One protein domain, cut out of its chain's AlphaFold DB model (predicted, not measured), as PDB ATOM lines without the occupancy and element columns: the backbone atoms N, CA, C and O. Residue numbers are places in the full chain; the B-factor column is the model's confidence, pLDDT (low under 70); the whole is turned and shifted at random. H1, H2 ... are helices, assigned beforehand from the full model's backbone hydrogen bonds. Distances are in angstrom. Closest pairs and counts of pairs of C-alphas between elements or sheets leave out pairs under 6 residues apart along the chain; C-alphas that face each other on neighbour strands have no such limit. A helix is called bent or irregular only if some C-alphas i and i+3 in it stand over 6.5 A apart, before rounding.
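What this domain is: This is residues 39 to 96, 122 to 223 and 244 to 263 of the 266 residues of an uncharacterized protein of Cuscuta campestris (UniProt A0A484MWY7). H5 and H6, one after the other, pack along the long helix H4; H2 packs on H6, and H1 crosses H2 and H6. H8 packs on H5 at one end of the body. The printed part has 180 residues with eight named helices, H1 to H8 in order, and no named strand: all helix. It is compact, with a radius of gyration of the C-alphas of 17.4 A, yet elongated, spanning 54 by 34 by 29 A.

How they stand to each other: Start at H1, residues 39 to 59: its residues 40 to 48 alone touch H2, residues 66 to 93, closest at C-alphas 41 and 81, 4.9 A. H3, residues 128 to 136, is close but not clearly touching H2, with C-alphas 79 and 130 closest at 7.5 A. H4, residues 142 to 166, forms a helical hairpin with H5, residues 173 to 182; C-alphas 154 and 182 are closest, 5.5 A. Next find H6, residues 185 to 198, the hub, in a bundle, helices side by side, with H2 and H4. It touches residues 72 to 83 of H2 alone, at a shallow tilt of 26 degrees, opposite ways, closest at C-alphas 76 and 190, 6.1 A. It touches residues 143 to 151 of H4 alone, at a shallow tilt of 14 degrees, opposite ways, closest at C-alphas 147 and 185, 5.6 A. Residues 51 to 59 of H1 alone touch H6, closest at C-alphas 51 and 187, 7.2 A. H7, residues 208 to 221, is apart from H6. Residues 250 to 257 of H8, residues 244 to 261, alone touch H5, closest at C-alphas 176 and 254, 6.9 A. Each O i to N i+4 pair is within hydrogen-bond range in H3, H4, H5 and H6; H1 has 13 of 17, H2 21 of 24, H7 9 of 10, H8 13 of 14.

Where its parts are: Find C-alpha 39 at (14.570, -24.653, 24.152), where H1 begins its 28.7 A. H2 runs 38.7 A, H4 36.1 A and H8 26.8 A, ending at C-alpha 261, (38.233, -57.977, 14.170). H1 is irregular, only just, with C-alphas 54 and 57 6.7 A apart; H2 is irregular, with C-alphas 71 and 74 7.3 A apart.

The domain as a whole: The C-alphas farthest apart, of Gln 67 and Val 263, are 56.3 A apart. Residues 97 to 121 and 224 to 243 are not printed; the C-alpha gaps are 15.7 A and 14.1 A. Of the links printed whole, none is long. Look for pLDDT under 70 at residues 96, 202 to 223 and 244 to 263.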
ATOM      1  N   ASP A  39      14.141 -23.308  23.778       92.94
ATOM      2  CA  ASP A  39      14.570 -24.653  24.152       92.94
ATOM      3  C   ASP A  39      16.002 -24.937  23.691       92.94
ATOM      4  O   ASP A  39      16.755 -25.586  24.414       92.94
ATOM      5  N   ALA A  40      16.402 -24.437  22.520       93.25
ATOM      6  CA  ALA A  40      17.768 -24.588  22.040       93.25
ATOM      7  C   ALA A  40      18.761 -23.867  22.965       93.25
ATOM      8  O   ALA A  40      19.751 -24.471  23.370       93.25
ATOM      9  N   ILE A  41      18.430 -22.646  23.398       93.69
ATOM     10  CA  ILE A  41      19.228 -21.882  24.372       93.69
ATOM     11  C   ILE A  41      19.362 -22.628  25.696       93.69
ATOM     12  O   ILE A  41      20.464 -22.829  26.203       93.69
ATOM     13  N   GLN A  42      18.243 -23.079  26.260       92.81
ATOM     14  CA  GLN A  42      18.250 -23.755  27.557       92.81
ATOM     15  C   GLN A  42      19.058 -25.055  27.533       92.81
ATOM     16  O   GLN A  42      19.738 -25.371  28.508       92.81
ATOM     17  N   ASN A  43      19.004 -25.800  26.429       89.38
ATOM     18  CA  ASN A  43      19.741 -27.052  26.293       89.38
ATOM     19  C   ASN A  43      21.226 -26.849  25.960       89.38
ATOM     20  O   ASN A  43      22.046 -27.679  26.350       89.38
ATOM     21  N   ALA A  44      21.581 -25.753  25.287       92.06
ATOM     22  CA  ALA A  44      22.964 -25.373  25.015       92.06
ATOM     23  C   ALA A  44      23.760 -25.048  26.293       92.06
ATOM     24  O   ALA A  44      24.984 -25.185  26.304       92.06
ATOM     25  N   ASN A  45      23.086 -24.673  27.388       91.31
ATOM     26  CA  ASN A  45      23.727 -24.235  28.634       91.31
ATOM     27  C   ASN A  45      24.755 -25.221  29.200       91.31
ATOM     28  O   ASN A  45      25.809 -24.780  29.642       91.31
ATOM     29  N   SER A  46      24.493 -26.532  29.171       87.00
ATOM     30  CA  SER A  46      25.462 -27.509  29.690       87.00
ATOM     31  C   SER A  46      26.737 -27.556  28.847       87.00
ATOM     32  O   SER A  46      27.833 -27.618  29.389       87.00
ATOM     33  N   THR A  47      26.596 -27.458  27.522       88.12
ATOM     34  CA  THR A  47      27.740 -27.424  26.598       88.12
ATOM     35  C   THR A  47      28.535 -26.132  26.783       88.12
ATOM     36  O   THR A  47      29.760 -26.161  26.821       88.12
ATOM     37  N   LEU A  48      27.848 -25.004  26.978       91.06
ATOM     38  CA  LEU A  48      28.483 -23.718  27.265       91.06
ATOM     39  C   LEU A  48      29.201 -23.707  28.614       91.06
ATOM     40  O   LEU A  48      30.289 -23.148  28.713       91.06
ATOM     41  N   GLU A  49      28.619 -24.307  29.650       90.31
ATOM     42  CA  GLU A  49      29.252 -24.424  30.963       90.31
ATOM     43  C   GLU A  49      30.546 -25.243  30.877       90.31
ATOM     44  O   GLU A  49      31.596 -24.788  31.338       90.31
ATOM     45  N   ASP A  50      30.491 -26.409  30.227       87.38
ATOM     46  CA  ASP A  50      31.651 -27.274  30.005       87.38
ATOM     47  C   ASP A  50      32.726 -26.575  29.158       87.38
ATOM     48  O   ASP A  50      33.919 -26.636  29.484       87.38
ATOM     49  N   PHE A  51      32.314 -25.859  28.107       89.44
ATOM     50  CA  PHE A  51      33.204 -25.059  27.271       89.44
ATOM     51  C   PHE A  51      33.892 -23.963  28.085       89.44
ATOM     52  O   PHE A  51      35.118 -23.886  28.085       89.44
ATOM     53  N   CYS A  52      33.140 -23.148  28.829       88.44
ATOM     54  CA  CYS A  52      33.702 -22.078  29.648       88.44
ATOM     55  C   CYS A  52      34.702 -22.627  30.672       88.44
ATOM     56  O   CYS A  52      35.815 -22.120  30.773       88.44
ATOM     57  N   ARG A  53      34.353 -23.709  31.380       85.19
ATOM     58  CA  ARG A  53      35.240 -24.342  32.370       85.19
ATOM     59  C   ARG A  53      36.536 -24.868  31.760       85.19
ATOM     60  O   ARG A  53      37.584 -24.758  32.389       85.19
ATOM     61  N   SER A  54      36.467 -25.430  30.556       84.44
ATOM     62  CA  SER A  54      37.602 -26.134  29.950       84.44
ATOM     63  C   SER A  54      38.458 -25.233  29.056       84.44
ATOM     64  O   SER A  54      39.670 -25.412  28.985       84.44
ATOM     65  N   TYR A  55      37.858 -24.253  28.375       87.19
ATOM     66  CA  TYR A  55      38.532 -23.457  27.346       87.19
ATOM     67  C   TYR A  55      39.011 -22.100  27.852       87.19
ATOM     68  O   TYR A  55      40.040 -21.623  27.381       87.19
ATOM     69  N   PHE A  56      38.348 -21.484  28.834       89.12
ATOM     70  CA  PHE A  56      38.706 -20.128  29.272       89.12
ATOM     71  C   PHE A  56      40.149 -20.036  29.770       89.12
ATOM     72  O   PHE A  56      40.857 -19.090  29.420       89.12
ATOM     73  N   MET A  57      40.634 -21.072  30.461       86.06
ATOM     74  CA  MET A  57      42.031 -21.157  30.897       86.06
ATOM     75  C   MET A  57      43.034 -21.084  29.733       86.06
ATOM     76  O   MET A  57      44.102 -20.493  29.873       86.06
ATOM     77  N   PHE A  58      42.699 -21.631  28.560       85.88
ATOM     78  CA  PHE A  58      43.585 -21.600  27.392       85.88
ATOM     79  C   PHE A  58      43.604 -20.244  26.686       85.88
ATOM     80  O   PHE A  58      44.575 -19.958  25.979       85.88
ATOM     81  N   HIS A  59      42.572 -19.432  26.926       87.44
ATOM     82  CA  HIS A  59      42.407 -18.061  26.442       87.44
ATOM     83  C   HIS A  59      42.836 -17.006  27.475       87.44
ATOM     84  O   HIS A  59      42.681 -15.809  27.237       87.44
ATOM     85  N   GLY A  60      43.367 -17.421  28.631       86.94
ATOM     86  CA  GLY A  60      43.743 -16.499  29.710       86.94
ATOM     87  C   GLY A  60      42.549 -15.741  30.297       86.94
ATOM     88  O   GLY A  60      42.706 -14.630  30.794       86.94
ATOM     89  N   ILE A  61      41.348 -16.314  30.194       88.12
ATOM     90  CA  ILE A  61      40.121 -15.743  30.736       88.12
ATOM     91  C   ILE A  61      39.904 -16.317  32.133       88.12
ATOM     92  O   ILE A  61      39.872 -17.535  32.314       88.12
ATOM     93  N   ASP A  62      39.716 -15.441  33.117       84.69
ATOM     94  CA  ASP A  62      39.331 -15.853  34.463       84.69
ATOM     95  C   ASP A  62      37.826 -16.167  34.512       84.69
ATOM     96  O   ASP A  62      36.984 -15.275  34.390       84.69
ATOM     97  N   ALA A  63      37.494 -17.448  34.694       77.69
ATOM     98  CA  ALA A  63      36.117 -17.922  34.840       77.69
ATOM     99  C   ALA A  63      35.462 -17.476  36.162       77.69
ATOM    100  O   ALA A  63      34.248 -17.579  36.309       77.69
ATOM    101  N   CYS A  64      36.234 -16.952  37.117       81.62
ATOM    102  CA  CYS A  64      35.710 -16.366  38.348       81.62
ATOM    103  C   CYS A  64      35.286 -14.899  38.174       81.62
ATOM    104  O   CYS A  64      34.692 -14.343  39.095       81.62
ATOM    105  N   GLN A  65      35.560 -14.269  37.022       85.44
ATOM    106  CA  GLN A  65      35.171 -12.885  36.726       85.44
ATOM    107  C   GLN A  65      33.902 -12.846  35.862       85.44
ATOM    108  O   GLN A  65      33.963 -13.133  34.659       85.44
ATOM    109  N   PRO A  66      32.746 -12.432  36.416       85.00
ATOM    110  CA  PRO A  66      31.493 -12.384  35.667       85.00
ATOM    111  C   PRO A  66      31.575 -11.511  34.412       85.00
ATOM    112  O   PRO A  66      31.016 -11.862  33.378       85.00
ATOM    113  N   GLN A  67      32.306 -10.395  34.465       86.50
ATOM    114  CA  GLN A  67      32.449  -9.453  33.352       86.50
ATOM    115  C   GLN A  67      33.058 -10.130  32.122       86.50
ATOM    116  O   GLN A  67      32.592  -9.923  31.003       86.50
ATOM    117  N   SER A  68      34.067 -10.974  32.337       79.44
ATOM    118  CA  SER A  68      34.726 -11.727  31.273       79.44
ATOM    119  C   SER A  68      33.792 -12.756  30.643       79.44
ATOM    120  O   SER A  68      33.788 -12.913  29.424       79.44
ATOM    121  N   ILE A  69      32.962 -13.416  31.455       82.19
ATOM    122  CA  ILE A  69      31.944 -14.357  30.975       82.19
ATOM    123  C   ILE A  69      30.902 -13.612  30.137       82.19
ATOM    124  O   ILE A  69      30.718 -13.924  28.961       82.19
ATOM    125  N   PHE A  70      30.256 -12.589  30.701       89.88
ATOM    126  CA  PHE A  70      29.153 -11.881  30.045       89.88
ATOM    127  C   PHE A  70      29.572 -11.094  28.799       89.88
ATOM    128  O   PHE A  70      28.725 -10.825  27.950       89.88
ATOM    129  N   LYS A  71      30.861 -10.773  28.642       91.25
ATOM    130  CA  LYS A  71      31.384 -10.146  27.422       91.25
ATOM    131  C   LYS A  71      31.282 -11.061  26.196       91.25
ATOM    132  O   LYS A  71      30.938 -10.589  25.119       91.25
ATOM    133  N   TYR A  72      31.589 -12.350  26.346       92.19
ATOM    134  CA  TYR A  72      31.671 -13.295  25.220       92.19
ATOM    135  C   TYR A  72      30.455 -14.219  25.123       92.19
ATOM    136  O   TYR A  72      30.122 -14.707  24.042       92.19
ATOM    137  N   LEU A  73      29.768 -14.436  26.248       92.06
ATOM    138  CA  LEU A  73      28.655 -15.370  26.356       92.06
ATOM    139  C   LEU A  73      27.523 -15.132  25.342       92.06
ATOM    140  O   LEU A  73      27.030 -16.134  24.843       92.06
ATOM    141  N   PRO A  74      27.114 -13.900  24.968       93.94
ATOM    142  CA  PRO A  74      26.016 -13.719  24.015       93.94
ATOM    143  C   PRO A  74      26.263 -14.389  22.657       93.94
ATOM    144  O   PRO A  74      25.405 -15.120  22.168       93.94
ATOM    145  N   ILE A  75      27.453 -14.202  22.076       95.56
ATOM    146  CA  ILE A  75      27.806 -14.777  20.768       95.56
ATOM    147  C   ILE A  75      28.048 -16.283  20.873       95.56
ATOM    148  O   ILE A  75      27.570 -17.043  20.026       95.56
ATOM    149  N   LEU A  76      28.756 -16.723  21.920       95.56
ATOM    150  CA  LEU A  76      29.005 -18.146  22.164       95.56
ATOM    151  C   LEU A  76      27.688 -18.898  22.385       95.56
ATOM    152  O   LEU A  76      27.451 -19.929  21.763       95.56
ATOM    153  N   SER A  77      26.807 -18.346  23.221       95.94
ATOM    154  CA  SER A  77      25.499 -18.916  23.531       95.94
ATOM    155  C   SER A  77      24.609 -18.972  22.304       95.94
ATOM    156  O   SER A  77      24.044 -20.026  22.021       95.94
ATOM    157  N   PHE A  78      24.533 -17.888  21.528       97.12
ATOM    158  CA  PHE A  78      23.763 -17.871  20.289       97.12
ATOM    159  C   PHE A  78      24.247 -18.946  19.310       97.12
ATOM    160  O   PHE A  78      23.441 -19.723  18.798       97.12
ATOM    161  N   THR A  79      25.561 -19.022  19.090       97.25
ATOM    162  CA  THR A  79      26.170 -19.978  18.157       97.25
ATOM    163  C   THR A  79      25.921 -21.420  18.586       97.25
ATOM    164  O   THR A  79      25.436 -22.220  17.789       97.25
ATOM    165  N   GLU A  80      26.185 -21.743  19.853       97.06
ATOM    166  CA  GLU A  80      25.969 -23.089  20.384       97.06
ATOM    167  C   GLU A  80      24.490 -23.486  20.328       97.06
ATOM    168  O   GLU A  80      24.146 -24.591  19.915       97.06
ATOM    169  N   SER A  81      23.590 -22.558  20.655       96.62
ATOM    170  CA  SER A  81      22.143 -22.782  20.558       96.62
ATOM    171  C   SER A  81      21.704 -23.053  19.123       96.62
ATOM    172  O   SER A  81      20.870 -23.926  18.878       96.62
ATOM    173  N   PHE A  82      22.272 -22.332  18.156       96.81
ATOM    174  CA  PHE A  82      21.979 -22.538  16.741       96.81
ATOM    175  C   PHE A  82      22.449 -23.920  16.273       96.81
ATOM    176  O   PHE A  82      21.674 -24.660  15.663       96.81
ATOM    177  N   ILE A  83      23.680 -24.309  16.620       95.00
ATOM    178  CA  ILE A  83      24.221 -25.642  16.317       95.00
ATOM    179  C   ILE A  83      23.360 -26.728  16.972       95.00
ATOM    180  O   ILE A  83      22.983 -27.689  16.306       95.00
ATOM    181  N   TYR A  84      22.967 -26.553  18.235       93.38
ATOM    182  CA  TYR A  84      22.092 -27.490  18.940       93.38
ATOM    183  C   TYR A  84      20.733 -27.661  18.244       93.38
ATOM    184  O   TYR A  84      20.196 -28.769  18.145       93.38
ATOM    185  N   GLN A  85      20.154 -26.572  17.733       93.81
ATOM    186  CA  GLN A  85      18.904 -26.628  16.982       93.81
ATOM    187  C   GLN A  85      19.055 -27.461  15.703       93.81
ATOM    188  O   GLN A  85      18.182 -28.283  15.410       93.81
ATOM    189  N   LEU A  86      20.167 -27.301  14.980       93.00
ATOM    190  CA  LEU A  86      20.480 -28.115  13.806       93.00
ATOM    191  C   LEU A  86      20.750 -29.580  14.171       93.00
ATOM    192  O   LEU A  86      20.198 -30.466  13.525       93.00
ATOM    193  N   ASP A  87      21.477 -29.850  15.257       90.62
ATOM    194  CA  ASP A  87      21.675 -31.207  15.788       90.62
ATOM    195  C   ASP A  87      20.334 -31.905  16.046       90.62
ATOM    196  O   ASP A  87      20.141 -33.068  15.686       90.62
ATOM    197  N   ARG A  88      19.359 -31.191  16.619       88.94
ATOM    198  CA  ARG A  88      18.015 -31.725  16.865       88.94
ATOM    199  C   ARG A  88      17.256 -32.006  15.571       88.94
ATOM    200  O   ARG A  88      16.485 -32.968  15.514       88.94
ATOM    201  N   VAL A  89      17.421 -31.167  14.549       89.44
ATOM    202  CA  VAL A  89      16.879 -31.441  13.210       89.44
ATOM    203  C   VAL A  89      17.523 -32.709  12.652       89.44
ATOM    204  O   VAL A  89      16.786 -33.592  12.217       89.44
ATOM    205  N   ASN A  90      18.847 -32.860  12.769       88.44
ATOM    206  CA  ASN A  90      19.559 -34.063  12.337       88.44
ATOM    207  C   ASN A  90      18.992 -35.310  13.020       88.44
ATOM    208  O   ASN A  90      18.581 -36.263  12.368       88.44
ATOM    209  N   GLU A  91      18.879 -35.282  14.348       86.44
ATOM    210  CA  GLU A  91      18.377 -36.407  15.139       86.44
ATOM    211  C   GLU A  91      16.954 -36.822  14.765       86.44
ATOM    212  O   GLU A  91      16.634 -38.010  14.795       86.44
ATOM    213  N   LYS A  92      16.087 -35.869  14.408       86.12
ATOM    214  CA  LYS A  92      14.731 -36.174  13.931       86.12
ATOM    215  C   LYS A  92      14.754 -36.877  12.577       86.12
ATOM    216  O   LYS A  92      13.959 -37.791  12.383       86.12
ATOM    217  N   LEU A  93      15.658 -36.482  11.678       83.38
ATOM    218  CA  LEU A  93      15.840 -37.126  10.373       83.38
ATOM    219  C   LEU A  93      16.383 -38.558  10.498       83.38
ATOM    220  O   LEU A  93      16.090 -39.396   9.650       83.38
ATOM    221  N   LEU A  94      17.125 -38.857  11.570       79.94
ATOM    222  CA  LEU A  94      17.626 -40.204  11.867       79.94
ATOM    223  C   LEU A  94      16.561 -41.147  12.451       79.94
ATOM    224  O   LEU A  94      16.775 -42.360  12.482       79.94
ATOM    225  N   GLN A  95      15.433 -40.632  12.952       70.31
ATOM    226  CA  GLN A  95      14.383 -41.490  13.502       70.31
ATOM    227  C   GLN A  95      13.580 -42.156  12.378       70.31
ATOM    228  O   GLN A  95      13.188 -41.484  11.423       70.31
ATOM    229  N   PRO A  96      13.262 -43.461  12.489       61.41
ATOM    230  CA  PRO A  96      12.354 -44.097  11.546       61.41
ATOM    231  C   PRO A  96      10.997 -43.377  11.587       61.41
ATOM    232  O   PRO A  96      10.561 -42.981  12.676       61.41
ATOM    233  N   ILE A 122      20.854 -33.218   6.439       77.44
ATOM    234  CA  ILE A 122      20.668 -31.771   6.523       77.44
ATOM    235  C   ILE A 122      21.145 -31.116   5.215       77.44
ATOM    236  O   ILE A 122      22.081 -31.604   4.574       77.44
ATOM    237  N   ALA A 123      20.467 -30.035   4.814       78.38
ATOM    238  CA  ALA A 123      20.822 -29.253   3.634       78.38
ATOM    239  C   ALA A 123      22.236 -28.664   3.769       78.38
ATOM    240  O   ALA A 123      22.636 -28.216   4.843       78.38
ATOM    241  N   SER A 124      22.992 -28.644   2.672       79.81
ATOM    242  CA  SER A 124      24.383 -28.169   2.661       79.81
ATOM    243  C   SER A 124      24.539 -26.703   3.078       79.81
ATOM    244  O   SER A 124      25.624 -26.294   3.475       79.81
ATOM    245  N   ASP A 125      23.469 -25.915   2.997       86.19
ATOM    246  CA  ASP A 125      23.415 -24.498   3.347       86.19
ATOM    247  C   ASP A 125      22.769 -24.228   4.719       86.19
ATOM    248  O   ASP A 125      22.464 -23.082   5.036       86.19
ATOM    249  N   ALA A 126      22.604 -25.242   5.577       90.56
ATOM    250  CA  ALA A 126      21.941 -25.087   6.880       90.56
ATOM    251  C   ALA A 126      22.595 -24.051   7.814       90.56
ATOM    252  O   ALA A 126      21.921 -23.473   8.666       90.56
ATOM    253  N   PHE A 127      23.892 -23.789   7.644       94.69
ATOM    254  CA  PHE A 127      24.612 -22.763   8.398       94.69
ATOM    255  C   PHE A 127      24.507 -21.356   7.802       94.69
ATOM    256  O   PHE A 127      24.938 -20.415   8.462       94.69
ATOM    257  N   ARG A 128      23.928 -21.172   6.607       94.44
ATOM    258  CA  ARG A 128      23.899 -19.881   5.897       94.44
ATOM    259  C   ARG A 128      23.401 -18.710   6.763       94.44
ATOM    260  O   ARG A 128      24.105 -17.701   6.800       94.44
ATOM    261  N   PRO A 129      22.311 -18.835   7.549       94.50
ATOM    262  CA  PRO A 129      21.870 -17.733   8.407       94.50
ATOM    263  C   PRO A 129      22.903 -17.359   9.481       94.50
ATOM    264  O   PRO A 129      23.115 -16.181   9.764       94.50
ATOM    265  N   LEU A 130      23.568 -18.355  10.078       95.38
ATOM    266  CA  LEU A 130      24.601 -18.133  11.093       95.38
ATOM    267  C   LEU A 130      25.885 -17.568  10.473       95.38
ATOM    268  O   LEU A 130      26.485 -16.668  11.049       95.38
ATOM    269  N   VAL A 131      26.281 -18.055   9.296       96.00
ATOM    270  CA  VAL A 131      27.429 -17.545   8.533       96.00
ATOM    271  C   VAL A 131      27.244 -16.059   8.242       96.00
ATOM    272  O   VAL A 131      28.111 -15.265   8.598       96.00
ATOM    273  N   ASN A 132      26.089 -15.666   7.701       94.75
ATOM    274  CA  ASN A 132      25.790 -14.262   7.422       94.75
ATOM    275  C   ASN A 132      25.798 -13.407   8.693       94.75
ATOM    276  O   ASN A 132      26.311 -12.292   8.686       94.75
ATOM    277  N   LEU A 133      25.241 -13.918   9.797       95.06
ATOM    278  CA  LEU A 133      25.252 -13.207  11.073       95.06
ATOM    279  C   LEU A 133      26.685 -12.955  11.560       95.06
ATOM    280  O   LEU A 133      27.004 -11.837  11.959       95.06
ATOM    281  N   LEU A 134      27.541 -13.978  11.541       95.81
ATOM    282  CA  LEU A 134      28.928 -13.862  11.989       95.81
ATOM    283  C   LEU A 134      29.748 -12.946  11.076       95.81
ATOM    284  O   LEU A 134      30.584 -12.196  11.578       95.81
ATOM    285  N   ASP A 135      29.485 -12.966   9.769       95.19
ATOM    286  CA  ASP A 135      30.130 -12.083   8.792       95.19
ATOM    287  C   ASP A 135      29.786 -10.614   9.058       95.19
ATOM    288  O   ASP A 135      30.670  -9.770   9.197       95.19
ATOM    289  N   LEU A 136      28.501 -10.318   9.273       93.75
ATOM    290  CA  LEU A 136      28.028  -8.973   9.617       93.75
ATOM    291  C   LEU A 136      28.618  -8.440  10.931       93.75
ATOM    292  O   LEU A 136      28.708  -7.227  11.112       93.75
ATOM    293  N   GLN A 137      29.003  -9.324  11.853       92.25
ATOM    294  CA  GLN A 137      29.670  -8.963  13.109       92.25
ATOM    295  C   GLN A 137      31.205  -8.907  12.983       92.25
ATOM    296  O   GLN A 137      31.878  -8.627  13.973       92.25
ATOM    297  N   GLY A 138      31.772  -9.184  11.802       94.31
ATOM    298  CA  GLY A 138      33.221  -9.246  11.585       94.31
ATOM    299  C   GLY A 138      33.905 -10.407  12.314       94.31
ATOM    300  O   GLY A 138      35.091 -10.327  12.617       94.31
ATOM    301  N   LEU A 139      33.157 -11.464  12.646       96.06
ATOM    302  CA  LEU A 139      33.634 -12.628  13.403       96.06
ATOM    303  C   LEU A 139      33.870 -13.859  12.527       96.06
ATOM    304  O   LEU A 139      34.442 -14.847  12.993       96.06
ATOM    305  N   LEU A 140      33.394 -13.841  11.282       96.44
ATOM    306  CA  LEU A 140      33.552 -14.959  10.367       96.44
ATOM    307  C   LEU A 140      34.997 -15.056   9.869       96.44
ATOM    308  O   LEU A 140      35.614 -14.071   9.483       96.44
ATOM    309  N   THR A 141      35.525 -16.278   9.841       95.12
ATOM    310  CA  THR A 141      36.835 -16.584   9.254       95.12
ATOM    311  C   THR A 141      36.731 -17.821   8.376       95.12
ATOM    312  O   THR A 141      35.849 -18.660   8.582       95.12
ATOM    313  N   ASP A 142      37.683 -17.997   7.459       95.69
ATOM    314  CA  ASP A 142      37.766 -19.199   6.618       95.69
ATOM    315  C   ASP A 142      37.833 -20.482   7.454       95.69
ATOM    316  O   ASP A 142      37.211 -21.488   7.116       95.69
ATOM    317  N   ARG A 143      38.524 -20.431   8.602       95.31
ATOM    318  CA  ARG A 143      38.609 -21.564   9.533       95.31
ATOM    319  C   ARG A 143      37.268 -21.885  10.183       95.31
ATOM    320  O   ARG A 143      36.945 -23.057  10.310       95.31
ATOM    321  N   ILE A 144      36.480 -20.881  10.572       95.62
ATOM    322  CA  ILE A 144      35.129 -21.105  11.113       95.62
ATOM    323  C   ILE A 144      34.217 -21.700  10.028       95.62
ATOM    324  O   ILE A 144      33.497 -22.658  10.296       95.62
ATOM    325  N   ASN A 145      34.304 -21.202   8.791       95.75
ATOM    326  CA  ASN A 145      33.569 -21.758   7.651       95.75
ATOM    327  C   ASN A 145      33.952 -23.212   7.336       95.75
ATOM    328  O   ASN A 145      33.092 -24.013   6.969       95.75
ATOM    329  N   GLU A 146      35.230 -23.572   7.464       96.00
ATOM    330  CA  GLU A 146      35.670 -24.967   7.355       96.00
ATOM    331  C   GLU A 146      35.057 -25.831   8.462       96.00
ATOM    332  O   GLU A 146      34.537 -26.904   8.181       96.00
ATOM    333  N   GLU A 147      35.016 -25.353   9.708       96.50
ATOM    334  CA  GLU A 147      34.398 -26.126  10.788       96.50
ATOM    335  C   GLU A 147      32.885 -26.318  10.611       96.50
ATOM    336  O   GLU A 147      32.356 -27.371  10.972       96.50
ATOM    337  N   PHE A 148      32.174 -25.372   9.992       96.12
ATOM    338  CA  PHE A 148      30.777 -25.593   9.606       96.12
ATOM    339  C   PHE A 148      30.635 -26.667   8.524       96.12
ATOM    340  O   PHE A 148      29.746 -27.515   8.621       96.12
ATOM    341  N   ARG A 149      31.528 -26.692   7.525       95.06
ATOM    342  CA  ARG A 149      31.560 -27.763   6.513       95.06
ATOM    343  C   ARG A 149      31.862 -29.123   7.140       95.06
ATOM    344  O   ARG A 149      31.142 -30.080   6.860       95.06
ATOM    345  N   ASN A 150      32.818 -29.178   8.067       93.88
ATOM    346  CA  ASN A 150      33.106 -30.359   8.883       93.88
ATOM    347  C   ASN A 150      31.872 -30.834   9.667       93.88
ATOM    348  O   ASN A 150      31.653 -32.036   9.795       93.88
ATOM    349  N   GLY A 151      31.048 -29.912  10.176       93.56
ATOM    350  CA  GLY A 151      29.784 -30.236  10.843       93.56
ATOM    351  C   GLY A 151      28.757 -30.885   9.911       93.56
ATOM    352  O   GLY A 151      28.163 -31.906  10.259       93.56
ATOM    353  N   ILE A 152      28.596 -30.352   8.694       93.94
ATOM    354  CA  ILE A 152      27.737 -30.958   7.660       93.94
ATOM    355  C   ILE A 152      28.234 -32.364   7.291       93.94
ATOM    356  O   ILE A 152      27.439 -33.304   7.215       93.94
ATOM    357  N   GLU A 153      29.544 -32.532   7.098       94.00
ATOM    358  CA  GLU A 153      30.148 -33.836   6.805       94.00
ATOM    359  C   GLU A 153      29.962 -34.819   7.970       94.00
ATOM    360  O   GLU A 153      29.557 -35.964   7.752       94.00
ATOM    361  N   TYR A 154      30.155 -34.368   9.212       93.12
ATOM    362  CA  TYR A 154      29.881 -35.163  10.407       93.12
ATOM    363  C   TYR A 154      28.433 -35.663  10.436       93.12
ATOM    364  O   TYR A 154      28.205 -36.849  10.674       93.12
ATOM    365  N   TRP A 155      27.445 -34.804  10.169       92.38
ATOM    366  CA  TRP A 155      26.039 -35.217  10.136       92.38
ATOM    367  C   TRP A 155      25.745 -36.215   9.012       92.38
ATOM    368  O   TRP A 155      24.986 -37.164   9.223       92.38
ATOM    369  N   SER A 156      26.389 -36.065   7.851       91.94
ATOM    370  CA  SER A 156      26.308 -37.039   6.757       91.94
ATOM    371  C   SER A 156      26.849 -38.410   7.177       91.94
ATOM    372  O   SER A 156      26.186 -39.434   6.980       91.94
ATOM    373  N   LEU A 157      28.011 -38.437   7.840       90.75
ATOM    374  CA  LEU A 157      28.589 -39.655   8.406       90.75
ATOM    375  C   LEU A 157      27.700 -40.245   9.507       90.75
ATOM    376  O   LEU A 157      27.492 -41.456   9.525       90.75
ATOM    377  N   GLU A 158      27.122 -39.423  10.388       87.81
ATOM    378  CA  GLU A 158      26.182 -39.871  11.425       87.81
ATOM    379  C   GLU A 158      24.978 -40.579  10.785       87.81
ATOM    380  O   GLU A 158      24.621 -41.681  11.205       87.81
ATOM    381  N   SER A 159      24.423 -40.011   9.711       87.94
ATOM    382  CA  SER A 159      23.322 -40.603   8.942       87.94
ATOM    383  C   SER A 159      23.714 -41.920   8.277       87.94
ATOM    384  O   SER A 159      23.034 -42.935   8.456       87.94
ATOM    385  N   LYS A 160      24.867 -41.955   7.601       89.25
ATOM    386  CA  LYS A 160      25.419 -43.163   6.968       89.25
ATOM    387  C   LYS A 160      25.632 -44.295   7.978       89.25
ATOM    388  O   LYS A 160      25.188 -45.420   7.746       89.25
ATOM    389  N   LEU A 161      26.279 -44.000   9.104       87.12
ATOM    390  CA  LEU A 161      26.601 -44.974  10.147       87.12
ATOM    391  C   LEU A 161      25.339 -45.484  10.855       87.12
ATOM    392  O   LEU A 161      25.198 -46.690  11.057       87.12
ATOM    393  N   CYS A 162      24.395 -44.598  11.187       84.75
ATOM    394  CA  CYS A 162      23.118 -44.995  11.784       84.75
ATOM    395  C   CYS A 162      22.303 -45.885  10.839       84.75
ATOM    396  O   CYS A 162      21.754 -46.900  11.271       84.75
ATOM    397  N   PHE A 163      22.257 -45.546   9.549       84.25
ATOM    398  CA  PHE A 163      21.571 -46.345   8.539       84.25
ATOM    399  C   PHE A 163      22.201 -47.734   8.373       84.25
ATOM    400  O   PHE A 163      21.479 -48.737   8.351       84.25
ATOM    401  N   ALA A 164      23.534 -47.811   8.299       85.19
ATOM    402  CA  ALA A 164      24.260 -49.076   8.212       85.19
ATOM    403  C   ALA A 164      23.978 -49.972   9.426       85.19
ATOM    404  O   ALA A 164      23.656 -51.147   9.256       85.19
ATOM    405  N   LEU A 165      23.986 -49.403  10.634       83.44
ATOM    406  CA  LEU A 165      23.631 -50.117  11.861       83.44
ATOM    407  C   LEU A 165      22.197 -50.644  11.848       83.44
ATOM    408  O   LEU A 165      21.975 -51.820  12.139       83.44
ATOM    409  N   ALA A 166      21.226 -49.793  11.511       80.81
ATOM    410  CA  ALA A 166      19.816 -50.172  11.469       80.81
ATOM    411  C   ALA A 166      19.555 -51.283  10.441       80.81
ATOM    412  O   ALA A 166      18.750 -52.184  10.683       80.81
ATOM    413  N   SER A 167      20.282 -51.245   9.325       84.25
ATOM    414  CA  SER A 167      20.183 -52.210   8.228       84.25
ATOM    415  C   SER A 167      21.088 -53.437   8.402       84.25
ATOM    416  O   SER A 167      21.083 -54.310   7.539       84.25
ATOM    417  N   LYS A 168      21.853 -53.527   9.505       86.81
ATOM    418  CA  LYS A 168      22.855 -54.582   9.770       86.81
ATOM    419  C   LYS A 168      23.878 -54.754   8.635       86.81
ATOM    420  O   LYS A 168      24.314 -55.867   8.353       86.81
ATOM    421  N   MET A 169      24.230 -53.655   7.976       84.62
ATOM    422  CA  MET A 169      25.271 -53.627   6.951       84.62
ATOM    423  C   MET A 169      26.657 -53.514   7.586       84.62
ATOM    424  O   MET A 169      26.796 -53.119   8.746       84.62
ATOM    425  N   GLU A 170      27.686 -53.837   6.805       87.19
ATOM    426  CA  GLU A 170      29.072 -53.614   7.204       87.19
ATOM    427  C   GLU A 170      29.348 -52.117   7.415       87.19
ATOM    428  O   GLU A 170      28.870 -51.258   6.669       87.19
ATOM    429  N   ILE A 171      30.118 -51.807   8.458       88.25
ATOM    430  CA  ILE A 171      30.479 -50.443   8.839       88.25
ATOM    431  C   ILE A 171      31.955 -50.232   8.533       88.25
ATOM    432  O   ILE A 171      32.814 -50.923   9.076       88.25
ATOM    433  N   SER A 172      32.246 -49.228   7.710       89.81
ATOM    434  CA  SER A 172      33.616 -48.821   7.408       89.81
ATOM    435  C   SER A 172      34.293 -48.223   8.643       89.81
ATOM    436  O   SER A 172      33.815 -47.243   9.219       89.81
ATOM    437  N   VAL A 173      35.448 -48.776   9.025       88.19
ATOM    438  CA  VAL A 173      36.295 -48.211  10.091       88.19
ATOM    439  C   VAL A 173      36.731 -46.790   9.740       88.19
ATOM    440  O   VAL A 173      36.744 -45.930  10.616       88.19
ATOM    441  N   THR A 174      37.039 -46.523   8.469       91.62
ATOM    442  CA  THR A 174      37.445 -45.193   7.996       91.62
ATOM    443  C   THR A 174      36.349 -44.161   8.245       91.62
ATOM    444  O   THR A 174      36.635 -43.105   8.798       91.62
ATOM    445  N   ASP A 175      35.090 -44.490   7.939       89.19
ATOM    446  CA  ASP A 175      33.956 -43.590   8.198       89.19
ATOM    447  C   ASP A 175      33.792 -43.309   9.698       89.19
ATOM    448  O   ASP A 175      33.511 -42.181  10.097       89.19
ATOM    449  N   VAL A 176      33.990 -44.325  10.547       87.75
ATOM    450  CA  VAL A 176      33.934 -44.167  12.008       87.75
ATOM    451  C   VAL A 176      35.063 -43.262  12.503       87.75
ATOM    452  O   VAL A 176      34.820 -42.397  13.340       87.75
ATOM    453  N   MET A 177      36.286 -43.429  11.994       86.06
ATOM    454  CA  MET A 177      37.427 -42.580  12.359       86.06
ATOM    455  C   MET A 177      37.208 -41.126  11.952       86.06
ATOM    456  O   MET A 177      37.400 -40.239  12.783       86.06
ATOM    457  N   LEU A 178      36.731 -40.889  10.729       89.81
ATOM    458  CA  LEU A 178      36.386 -39.547  10.264       89.81
ATOM    459  C   LEU A 178      35.270 -38.938  11.121       89.81
ATOM    460  O   LEU A 178      35.404 -37.817  11.604       89.81
ATOM    461  N   ALA A 179      34.216 -39.700  11.426       87.25
ATOM    462  CA  ALA A 179      33.129 -39.216  12.273       87.25
ATOM    463  C   ALA A 179      33.618 -38.817  13.675       87.25
ATOM    464  O   ALA A 179      33.163 -37.813  14.214       87.25
ATOM    465  N   ILE A 180      34.559 -39.563  14.266       85.19
ATOM    466  CA  ILE A 180      35.163 -39.212  15.561       85.19
ATOM    467  C   ILE A 180      35.951 -37.902  15.466       85.19
ATOM    468  O   ILE A 180      35.814 -37.058  16.349       85.19
ATOM    469  N   GLN A 181      36.746 -37.718  14.411       87.31
ATOM    470  CA  GLN A 181      37.541 -36.502  14.211       87.31
ATOM    471  C   GLN A 181      36.656 -35.263  14.032       87.31
ATOM    472  O   GLN A 181      36.923 -34.204  14.606       87.31
ATOM    473  N   LEU A 182      35.564 -35.397  13.281       90.31
ATOM    474  CA  LEU A 182      34.673 -34.281  12.973       90.31
ATOM    475  C   LEU A 182      33.671 -33.981  14.098       90.31
ATOM    476  O   LEU A 182      33.167 -32.864  14.166       90.31
ATOM    477  N   LYS A 183      33.445 -34.925  15.023       85.81
ATOM    478  CA  LYS A 183      32.405 -34.869  16.064       85.81
ATOM    479  C   LYS A 183      32.363 -33.579  16.881       85.81
ATOM    480  O   LYS A 183      31.276 -33.148  17.245       85.81
ATOM    481  N   SER A 184      33.524 -33.023  17.215       88.62
ATOM    482  CA  SER A 184      33.671 -31.861  18.102       88.62
ATOM    483  C   SER A 184      33.782 -30.529  17.353       88.62
ATOM    484  O   SER A 184      34.431 -29.597  17.834       88.62
ATOM    485  N   PHE A 185      33.215 -30.436  16.145       93.94
ATOM    486  CA  PHE A 185      33.254 -29.202  15.356       93.94
ATOM    487  C   PHE A 185      32.608 -28.020  16.096       93.94
ATOM    488  O   PHE A 185      33.109 -26.909  15.992       93.94
ATOM    489  N   ASP A 186      31.565 -28.261  16.894       91.69
ATOM    490  CA  ASP A 186      30.898 -27.280  17.756       91.69
ATOM    491  C   ASP A 186      31.889 -26.607  18.719       91.69
ATOM    492  O   ASP A 186      32.067 -25.388  18.695       91.69
ATOM    493  N   TYR A 187      32.658 -27.400  19.464       92.12
ATOM    494  CA  TYR A 187      33.720 -26.900  20.340       92.12
ATOM    495  C   TYR A 187      34.824 -26.167  19.569       92.12
ATOM    496  O   TYR A 187      35.360 -25.168  20.058       92.12
ATOM    497  N   ARG A 188      35.178 -26.631  18.363       94.88
ATOM    498  CA  ARG A 188      36.180 -25.958  17.521       94.88
ATOM    499  C   ARG A 188      35.680 -24.604  17.019       94.88
ATOM    500  O   ARG A 188      36.441 -23.639  17.092       94.88
ATOM    501  N   VAL A 189      34.415 -24.500  16.608       96.38
ATOM    502  CA  VAL A 189      33.758 -23.233  16.246       96.38
ATOM    503  C   VAL A 189      33.767 -22.276  17.435       96.38
ATOM    504  O   VAL A 189      34.246 -21.151  17.295       96.38
ATOM    505  N   LEU A 190      33.316 -22.713  18.616       96.12
ATOM    506  CA  LEU A 190      33.295 -21.874  19.821       96.12
ATOM    507  C   LEU A 190      34.698 -21.391  20.208       96.12
ATOM    508  O   LEU A 190      34.886 -20.226  20.559       96.12
ATOM    509  N   ASN A 191      35.705 -22.257  20.094       95.00
ATOM    510  CA  ASN A 191      37.095 -21.906  20.360       95.00
ATOM    511  C   ASN A 191      37.634 -20.851  19.384       95.00
ATOM    512  O   ASN A 191      38.289 -19.899  19.807       95.00
ATOM    513  N   LEU A 192      37.361 -21.006  18.086       95.25
ATOM    514  CA  LEU A 192      37.758 -20.036  17.064       95.25
ATOM    515  C   LEU A 192      37.039 -18.698  17.254       95.25
ATOM    516  O   LEU A 192      37.684 -17.653  17.187       95.25
ATOM    517  N   LEU A 193      35.742 -18.719  17.561       95.94
ATOM    518  CA  LEU A 193      34.981 -17.513  17.880       95.94
ATOM    519  C   LEU A 193      35.548 -16.787  19.094       95.94
ATOM    520  O   LEU A 193      35.646 -15.566  19.076       95.94
ATOM    521  N   LEU A 194      35.972 -17.514  20.127       94.25
ATOM    522  CA  LEU A 194      36.565 -16.899  21.310       94.25
ATOM    523  C   LEU A 194      37.893 -16.187  21.000       94.25
ATOM    524  O   LEU A 194      38.143 -15.122  21.560       94.25
ATOM    525  N   TYR A 195      38.701 -16.707  20.069       94.00
ATOM    526  CA  TYR A 195      39.870 -15.986  19.546       94.00
ATOM    527  C   TYR A 195      39.463 -14.694  18.824       94.00
ATOM    528  O   TYR A 195      40.003 -13.630  19.130       94.00
ATOM    529  N   GLN A 196      38.468 -14.766  17.932       94.31
ATOM    530  CA  GLN A 196      37.985 -13.598  17.181       94.31
ATOM    531  C   GLN A 196      37.414 -12.512  18.097       94.31
ATOM    532  O   GLN A 196      37.789 -11.348  17.996       94.31
ATOM    533  N   LEU A 197      36.589 -12.893  19.074       93.50
ATOM    534  CA  LEU A 197      36.005 -11.978  20.061       93.50
ATOM    535  C   LEU A 197      37.054 -11.281  20.941       93.50
ATOM    536  O   LEU A 197      36.775 -10.237  21.538       93.50
ATOM    537  N   ARG A 198      38.250 -11.862  21.053       92.31
ATOM    538  CA  ARG A 198      39.385 -11.299  21.792       92.31
ATOM    539  C   ARG A 198      40.335 -10.491  20.910       92.31
ATOM    540  O   ARG A 198      41.217  -9.837  21.454       92.31
ATOM    541  N   GLY A 199      40.146 -10.507  19.591       89.38
ATOM    542  CA  GLY A 199      41.065  -9.886  18.640       89.38
ATOM    543  C   GLY A 199      42.428 -10.580  18.591       89.38
ATOM    544  O   GLY A 199      43.427  -9.934  18.290       89.38
ATOM    545  N   GLU A 200      42.491 -11.871  18.927       84.56
ATOM    546  CA  GLU A 200      43.728 -12.648  18.882       84.56
ATOM    547  C   GLU A 200      43.771 -13.545  17.647       84.56
ATOM    548  O   GLU A 200      42.839 -14.303  17.368       84.56
ATOM    549  N   GLU A 201      44.893 -13.506  16.928       70.06
ATOM    550  CA  GLU A 201      45.147 -14.468  15.866       70.06
ATOM    551  C   GLU A 201      45.477 -15.842  16.432       70.06
ATOM    552  O   GLU A 201      46.225 -16.026  17.396       70.06
ATOM    553  N   VAL A 202      44.964 -16.845  15.735       64.25
ATOM    554  CA  VAL A 202      45.096 -18.239  16.125       64.25
ATOM    555  C   VAL A 202      46.558 -18.737  16.032       64.25
ATOM    556  O   VAL A 202      46.908 -19.740  16.651       64.25
ATOM    557  N   TYR A 203      47.434 -18.015  15.321       47.38
ATOM    558  CA  TYR A 203      48.846 -18.359  15.110       47.38
ATOM    559  C   TYR A 203      49.811 -17.872  16.210       47.38
ATOM    560  O   TYR A 203      50.981 -18.248  16.195       47.38
ATOM    561  N   SER A 204      49.346 -17.100  17.198       37.84
ATOM    562  CA  SER A 204      50.239 -16.379  18.125       37.84
ATOM    563  C   SER A 204      50.436 -17.037  19.495       37.84
ATOM    564  O   SER A 204      51.106 -16.467  20.356       37.84
ATOM    565  N   SER A 205      49.892 -18.235  19.745       38.25
ATOM    566  CA  SER A 205      50.216 -18.972  20.975       38.25
ATOM    567  C   SER A 205      51.369 -19.946  20.700       38.25
ATOM    568  O   SER A 205      51.158 -20.901  19.949       38.25
ATOM    569  N   PRO A 206      52.547 -19.819  21.347       38.47
ATOM    570  CA  PRO A 206      53.696 -20.721  21.150       38.47
ATOM    571  C   PRO A 206      53.422 -22.184  21.561       38.47
ATOM    572  O   PRO A 206      54.295 -23.038  21.477       38.47
ATOM    573  N   ASN A 207      52.191 -22.489  21.978       42.88
ATOM    574  CA  ASN A 207      51.707 -23.802  22.383       42.88
ATOM    575  C   ASN A 207      50.615 -24.367  21.453       42.88
ATOM    576  O   ASN A 207      49.957 -25.335  21.826       42.88
ATOM    577  N   TYR A 208      50.368 -23.791  20.269       42.97
ATOM    578  CA  TYR A 208      49.222 -24.165  19.423       42.97
ATOM    579  C   TYR A 208      49.240 -25.641  18.965       42.97
ATOM    580  O   TYR A 208      48.203 -26.310  18.984       42.97
ATOM    581  N   GLY A 209      50.426 -26.185  18.661       38.19
ATOM    582  CA  GLY A 209      50.608 -27.603  18.308       38.19
ATOM    583  C   GLY A 209      50.426 -28.567  19.488       38.19
ATOM    584  O   GLY A 209      49.880 -29.652  19.320       38.19
ATOM    585  N   HIS A 210      50.791 -28.154  20.707       39.22
ATOM    586  CA  HIS A 210      50.585 -28.961  21.914       39.22
ATOM    587  C   HIS A 210      49.164 -28.833  22.481       39.22
ATOM    588  O   HIS A 210      48.638 -29.813  22.993       39.22
ATOM    589  N   LYS A 211      48.502 -27.672  22.371       39.41
ATOM    590  CA  LYS A 211      47.153 -27.433  22.919       39.41
ATOM    591  C   LYS A 211      46.044 -28.098  22.102       39.41
ATOM    592  O   LYS A 211      45.114 -28.638  22.688       39.41
ATOM    593  N   THR A 212      46.144 -28.114  20.773       39.91
ATOM    594  CA  THR A 212      45.170 -28.820  19.918       39.91
ATOM    595  C   THR A 212      45.312 -30.338  20.035       39.91
ATOM    596  O   THR A 212      44.306 -31.034  20.166       39.91
ATOM    597  N   HIS A 213      46.549 -30.845  20.105       34.94
ATOM    598  CA  HIS A 213      46.813 -32.268  20.308       34.94
ATOM    599  C   HIS A 213      46.439 -32.732  21.726       34.94
ATOM    600  O   HIS A 213      45.764 -33.748  21.880       34.94
ATOM    601  N   CYS A 214      46.754 -31.942  22.759       34.69
ATOM    602  CA  CYS A 214      46.324 -32.218  24.131       34.69
ATOM    603  C   CYS A 214      44.796 -32.155  24.269       34.69
ATOM    604  O   CYS A 214      44.226 -32.993  24.945       34.69
ATOM    605  N   MET A 215      44.088 -31.276  23.550       42.16
ATOM    606  CA  MET A 215      42.621 -31.292  23.559       42.16
ATOM    607  C   MET A 215      42.006 -32.476  22.815       42.16
ATOM    608  O   MET A 215      41.045 -33.049  23.317       42.16
ATOM    609  N   SER A 216      42.578 -32.939  21.700       35.47
ATOM    610  CA  SER A 216      42.157 -34.228  21.128       35.47
ATOM    611  C   SER A 216      42.434 -35.412  22.072       35.47
ATOM    612  O   SER A 216      41.678 -36.383  22.069       35.47
ATOM    613  N   LEU A 217      43.470 -35.316  22.917       32.84
ATOM    614  CA  LEU A 217      43.860 -36.347  23.883       32.84
ATOM    615  C   LEU A 217      43.052 -36.301  25.188       32.84
ATOM    616  O   LEU A 217      42.665 -37.358  25.663       32.84
ATOM    617  N   VAL A 218      42.683 -35.134  25.723       36.53
ATOM    618  CA  VAL A 218      41.821 -35.012  26.918       36.53
ATOM    619  C   VAL A 218      40.439 -35.621  26.654       36.53
ATOM    620  O   VAL A 218      39.882 -36.301  27.513       36.53
ATOM    621  N   TYR A 219      39.918 -35.496  25.429       35.53
ATOM    622  CA  TYR A 219      38.701 -36.202  25.010       35.53
ATOM    623  C   TYR A 219      38.918 -37.706  24.729       35.53
ATOM    624  O   TYR A 219      37.954 -38.470  24.747       35.53
ATOM    625  N   SER A 220      40.162 -38.153  24.518       30.42
ATOM    626  CA  SER A 220      40.545 -39.572  24.400       30.42
ATOM    627  C   SER A 220      40.857 -40.237  25.754       30.42
ATOM    628  O   SER A 220      40.740 -41.458  25.875       30.42
ATOM    629  N   GLU A 221      41.260 -39.472  26.772       26.38
ATOM    630  CA  GLU A 221      41.691 -39.961  28.092       26.38
ATOM    631  C   GLU A 221      40.541 -40.170  29.087       26.38
ATOM    632  O   GLU A 221      40.722 -40.865  30.086       26.38
ATOM    633  N   TYR A 222      39.313 -39.753  28.762       31.69
ATOM    634  CA  TYR A 222      38.083 -40.241  29.414       31.69
ATOM    635  C   TYR A 222      37.740 -41.706  29.036       31.69
ATOM    636  O   TYR A 222      36.581 -42.109  28.937       31.69
ATOM    637  N   SER A 223      38.771 -42.532  28.848       31.20
ATOM    638  CA  SER A 223      38.704 -43.985  28.741       31.20
ATOM    639  C   SER A 223      38.672 -44.579  30.156       31.20
ATOM    640  O   SER A 223      39.667 -44.489  30.881       31.20
ATOM    641  N   VAL A 244      25.532 -36.454  25.713       33.91
ATOM    642  CA  VAL A 244      26.535 -37.257  26.452       33.91
ATOM    643  C   VAL A 244      26.551 -38.730  25.995       33.91
ATOM    644  O   VAL A 244      27.597 -39.375  25.969       33.91
ATOM    645  N   LYS A 245      25.417 -39.269  25.526       35.81
ATOM    646  CA  LYS A 245      25.328 -40.640  24.993       35.81
ATOM    647  C   LYS A 245      25.825 -40.793  23.550       35.81
ATOM    648  O   LYS A 245      26.193 -41.904  23.181       35.81
ATOM    649  N   LYS A 246      25.900 -39.726  22.740       41.84
ATOM    650  CA  LYS A 246      26.458 -39.817  21.372       41.84
ATOM    651  C   LYS A 246      27.971 -40.069  21.391       41.84
ATOM    652  O   LYS A 246      28.480 -40.725  20.487       41.84
ATOM    653  N   PHE A 247      28.672 -39.596  22.428       39.66
ATOM    654  CA  PHE A 247      30.080 -39.930  22.682       39.66
ATOM    655  C   PHE A 247      30.246 -41.435  22.917       39.66
ATOM    656  O   PHE A 247      31.046 -42.091  22.256       39.66
ATOM    657  N   PHE A 248      29.385 -42.011  23.763       37.88
ATOM    658  CA  PHE A 248      29.351 -43.452  23.995       37.88
ATOM    659  C   PHE A 248      28.918 -44.251  22.766       37.88
ATOM    660  O   PHE A 248      29.433 -45.340  22.582       37.88
ATOM    661  N   PHE A 249      28.022 -43.748  21.914       44.94
ATOM    662  CA  PHE A 249      27.510 -44.498  20.761       44.94
ATOM    663  C   PHE A 249      28.575 -44.730  19.679       44.94
ATOM    664  O   PHE A 249      28.812 -45.874  19.305       44.94
ATOM    665  N   ILE A 250      29.285 -43.689  19.232       48.56
ATOM    666  CA  ILE A 250      30.349 -43.839  18.218       48.56
ATOM    667  C   ILE A 250      31.559 -44.587  18.799       48.56
ATOM    668  O   ILE A 250      32.126 -45.459  18.143       48.56
ATOM    669  N   PHE A 251      31.896 -44.344  20.069       43.84
ATOM    670  CA  PHE A 251      32.945 -45.093  20.762       43.84
ATOM    671  C   PHE A 251      32.562 -46.570  20.987       43.84
ATOM    672  O   PHE A 251      33.411 -47.456  20.904       43.84
ATOM    673  N   TYR A 252      31.278 -46.868  21.215       47.81
ATOM    674  CA  TYR A 252      30.737 -48.227  21.307       47.81
ATOM    675  C   TYR A 252      30.752 -48.943  19.955       47.81
ATOM    676  O   TYR A 252      31.114 -50.118  19.909       47.81
ATOM    677  N   ILE A 253      30.431 -48.248  18.857       50.97
ATOM    678  CA  ILE A 253      30.594 -48.776  17.493       50.97
ATOM    679  C   ILE A 253      32.065 -49.111  17.253       50.97
ATOM    680  O   ILE A 253      32.375 -50.242  16.890       50.97
ATOM    681  N   TYR A 254      32.983 -48.188  17.548       48.31
ATOM    682  CA  TYR A 254      34.419 -48.423  17.397       48.31
ATOM    683  C   TYR A 254      34.913 -49.616  18.232       48.31
ATOM    684  O   TYR A 254      35.619 -50.484  17.722       48.31
ATOM    685  N   LYS A 255      34.490 -49.722  19.499       44.09
ATOM    686  CA  LYS A 255      34.847 -50.845  20.378       44.09
ATOM    687  C   LYS A 255      34.255 -52.176  19.896       44.09
ATOM    688  O   LYS A 255      34.931 -53.195  19.986       44.09
ATOM    689  N   SER A 256      33.040 -52.166  19.346       40.88
ATOM    690  CA  SER A 256      32.372 -53.356  18.799       40.88
ATOM    691  C   SER A 256      33.002 -53.824  17.484       40.88
ATOM    692  O   SER A 256      33.205 -55.021  17.299       40.88
ATOM    693  N   VAL A 257      33.385 -52.900  16.597       46.56
ATOM    694  CA  VAL A 257      34.099 -53.217  15.349       46.56
ATOM    695  C   VAL A 257      35.506 -53.749  15.648       46.56
ATOM    696  O   VAL A 257      35.907 -54.770  15.096       46.56
ATOM    697  N   LYS A 258      36.224 -53.140  16.602       35.88
ATOM    698  CA  LYS A 258      37.554 -53.607  17.024       35.88
ATOM    699  C   LYS A 258      37.512 -54.978  17.715       35.88
ATOM    700  O   LYS A 258      38.412 -55.782  17.502       35.88
ATOM    701  N   MET A 259      36.465 -55.279  18.495       35.97
ATOM    702  CA  MET A 259      36.280 -56.616  19.082       35.97
ATOM    703  C   MET A 259      35.896 -57.680  18.046       35.97
ATOM    704  O   MET A 259      36.372 -58.803  18.165       35.97
ATOM    705  N   ASN A 260      35.122 -57.345  17.008       31.30
ATOM    706  CA  ASN A 260      34.806 -58.293  15.931       31.30
ATOM    707  C   ASN A 260      36.013 -58.604  15.026       31.30
ATOM    708  O   ASN A 260      36.128 -59.731  14.550       31.30
ATOM    709  N   MET A 261      36.962 -57.674  14.851       27.89
ATOM    710  CA  MET A 261      38.233 -57.977  14.170       27.89
ATOM    711  C   MET A 261      39.147 -58.920  14.972       27.89
ATOM    712  O   MET A 261      39.882 -59.693  14.367       27.89
ATOM    713  N   CYS A 262      39.082 -58.920  16.309       25.39
ATOM    714  CA  CYS A 262      39.842 -59.870  17.136       25.39
ATOM    715  C   CYS A 262      39.274 -61.302  17.123       25.39
ATOM    716  O   CYS A 262      39.924 -62.198  17.646       25.39
ATOM    717  N   VAL A 263      38.084 -61.532  16.555       26.36
ATOM    718  CA  VAL A 263      37.473 -62.875  16.450       26.36
ATOM    719  C   VAL A 263      37.696 -63.499  15.062       26.36
ATOM    720  O   VAL A 263      37.490 -64.693  14.891       26.36
TER     721      VAL A 263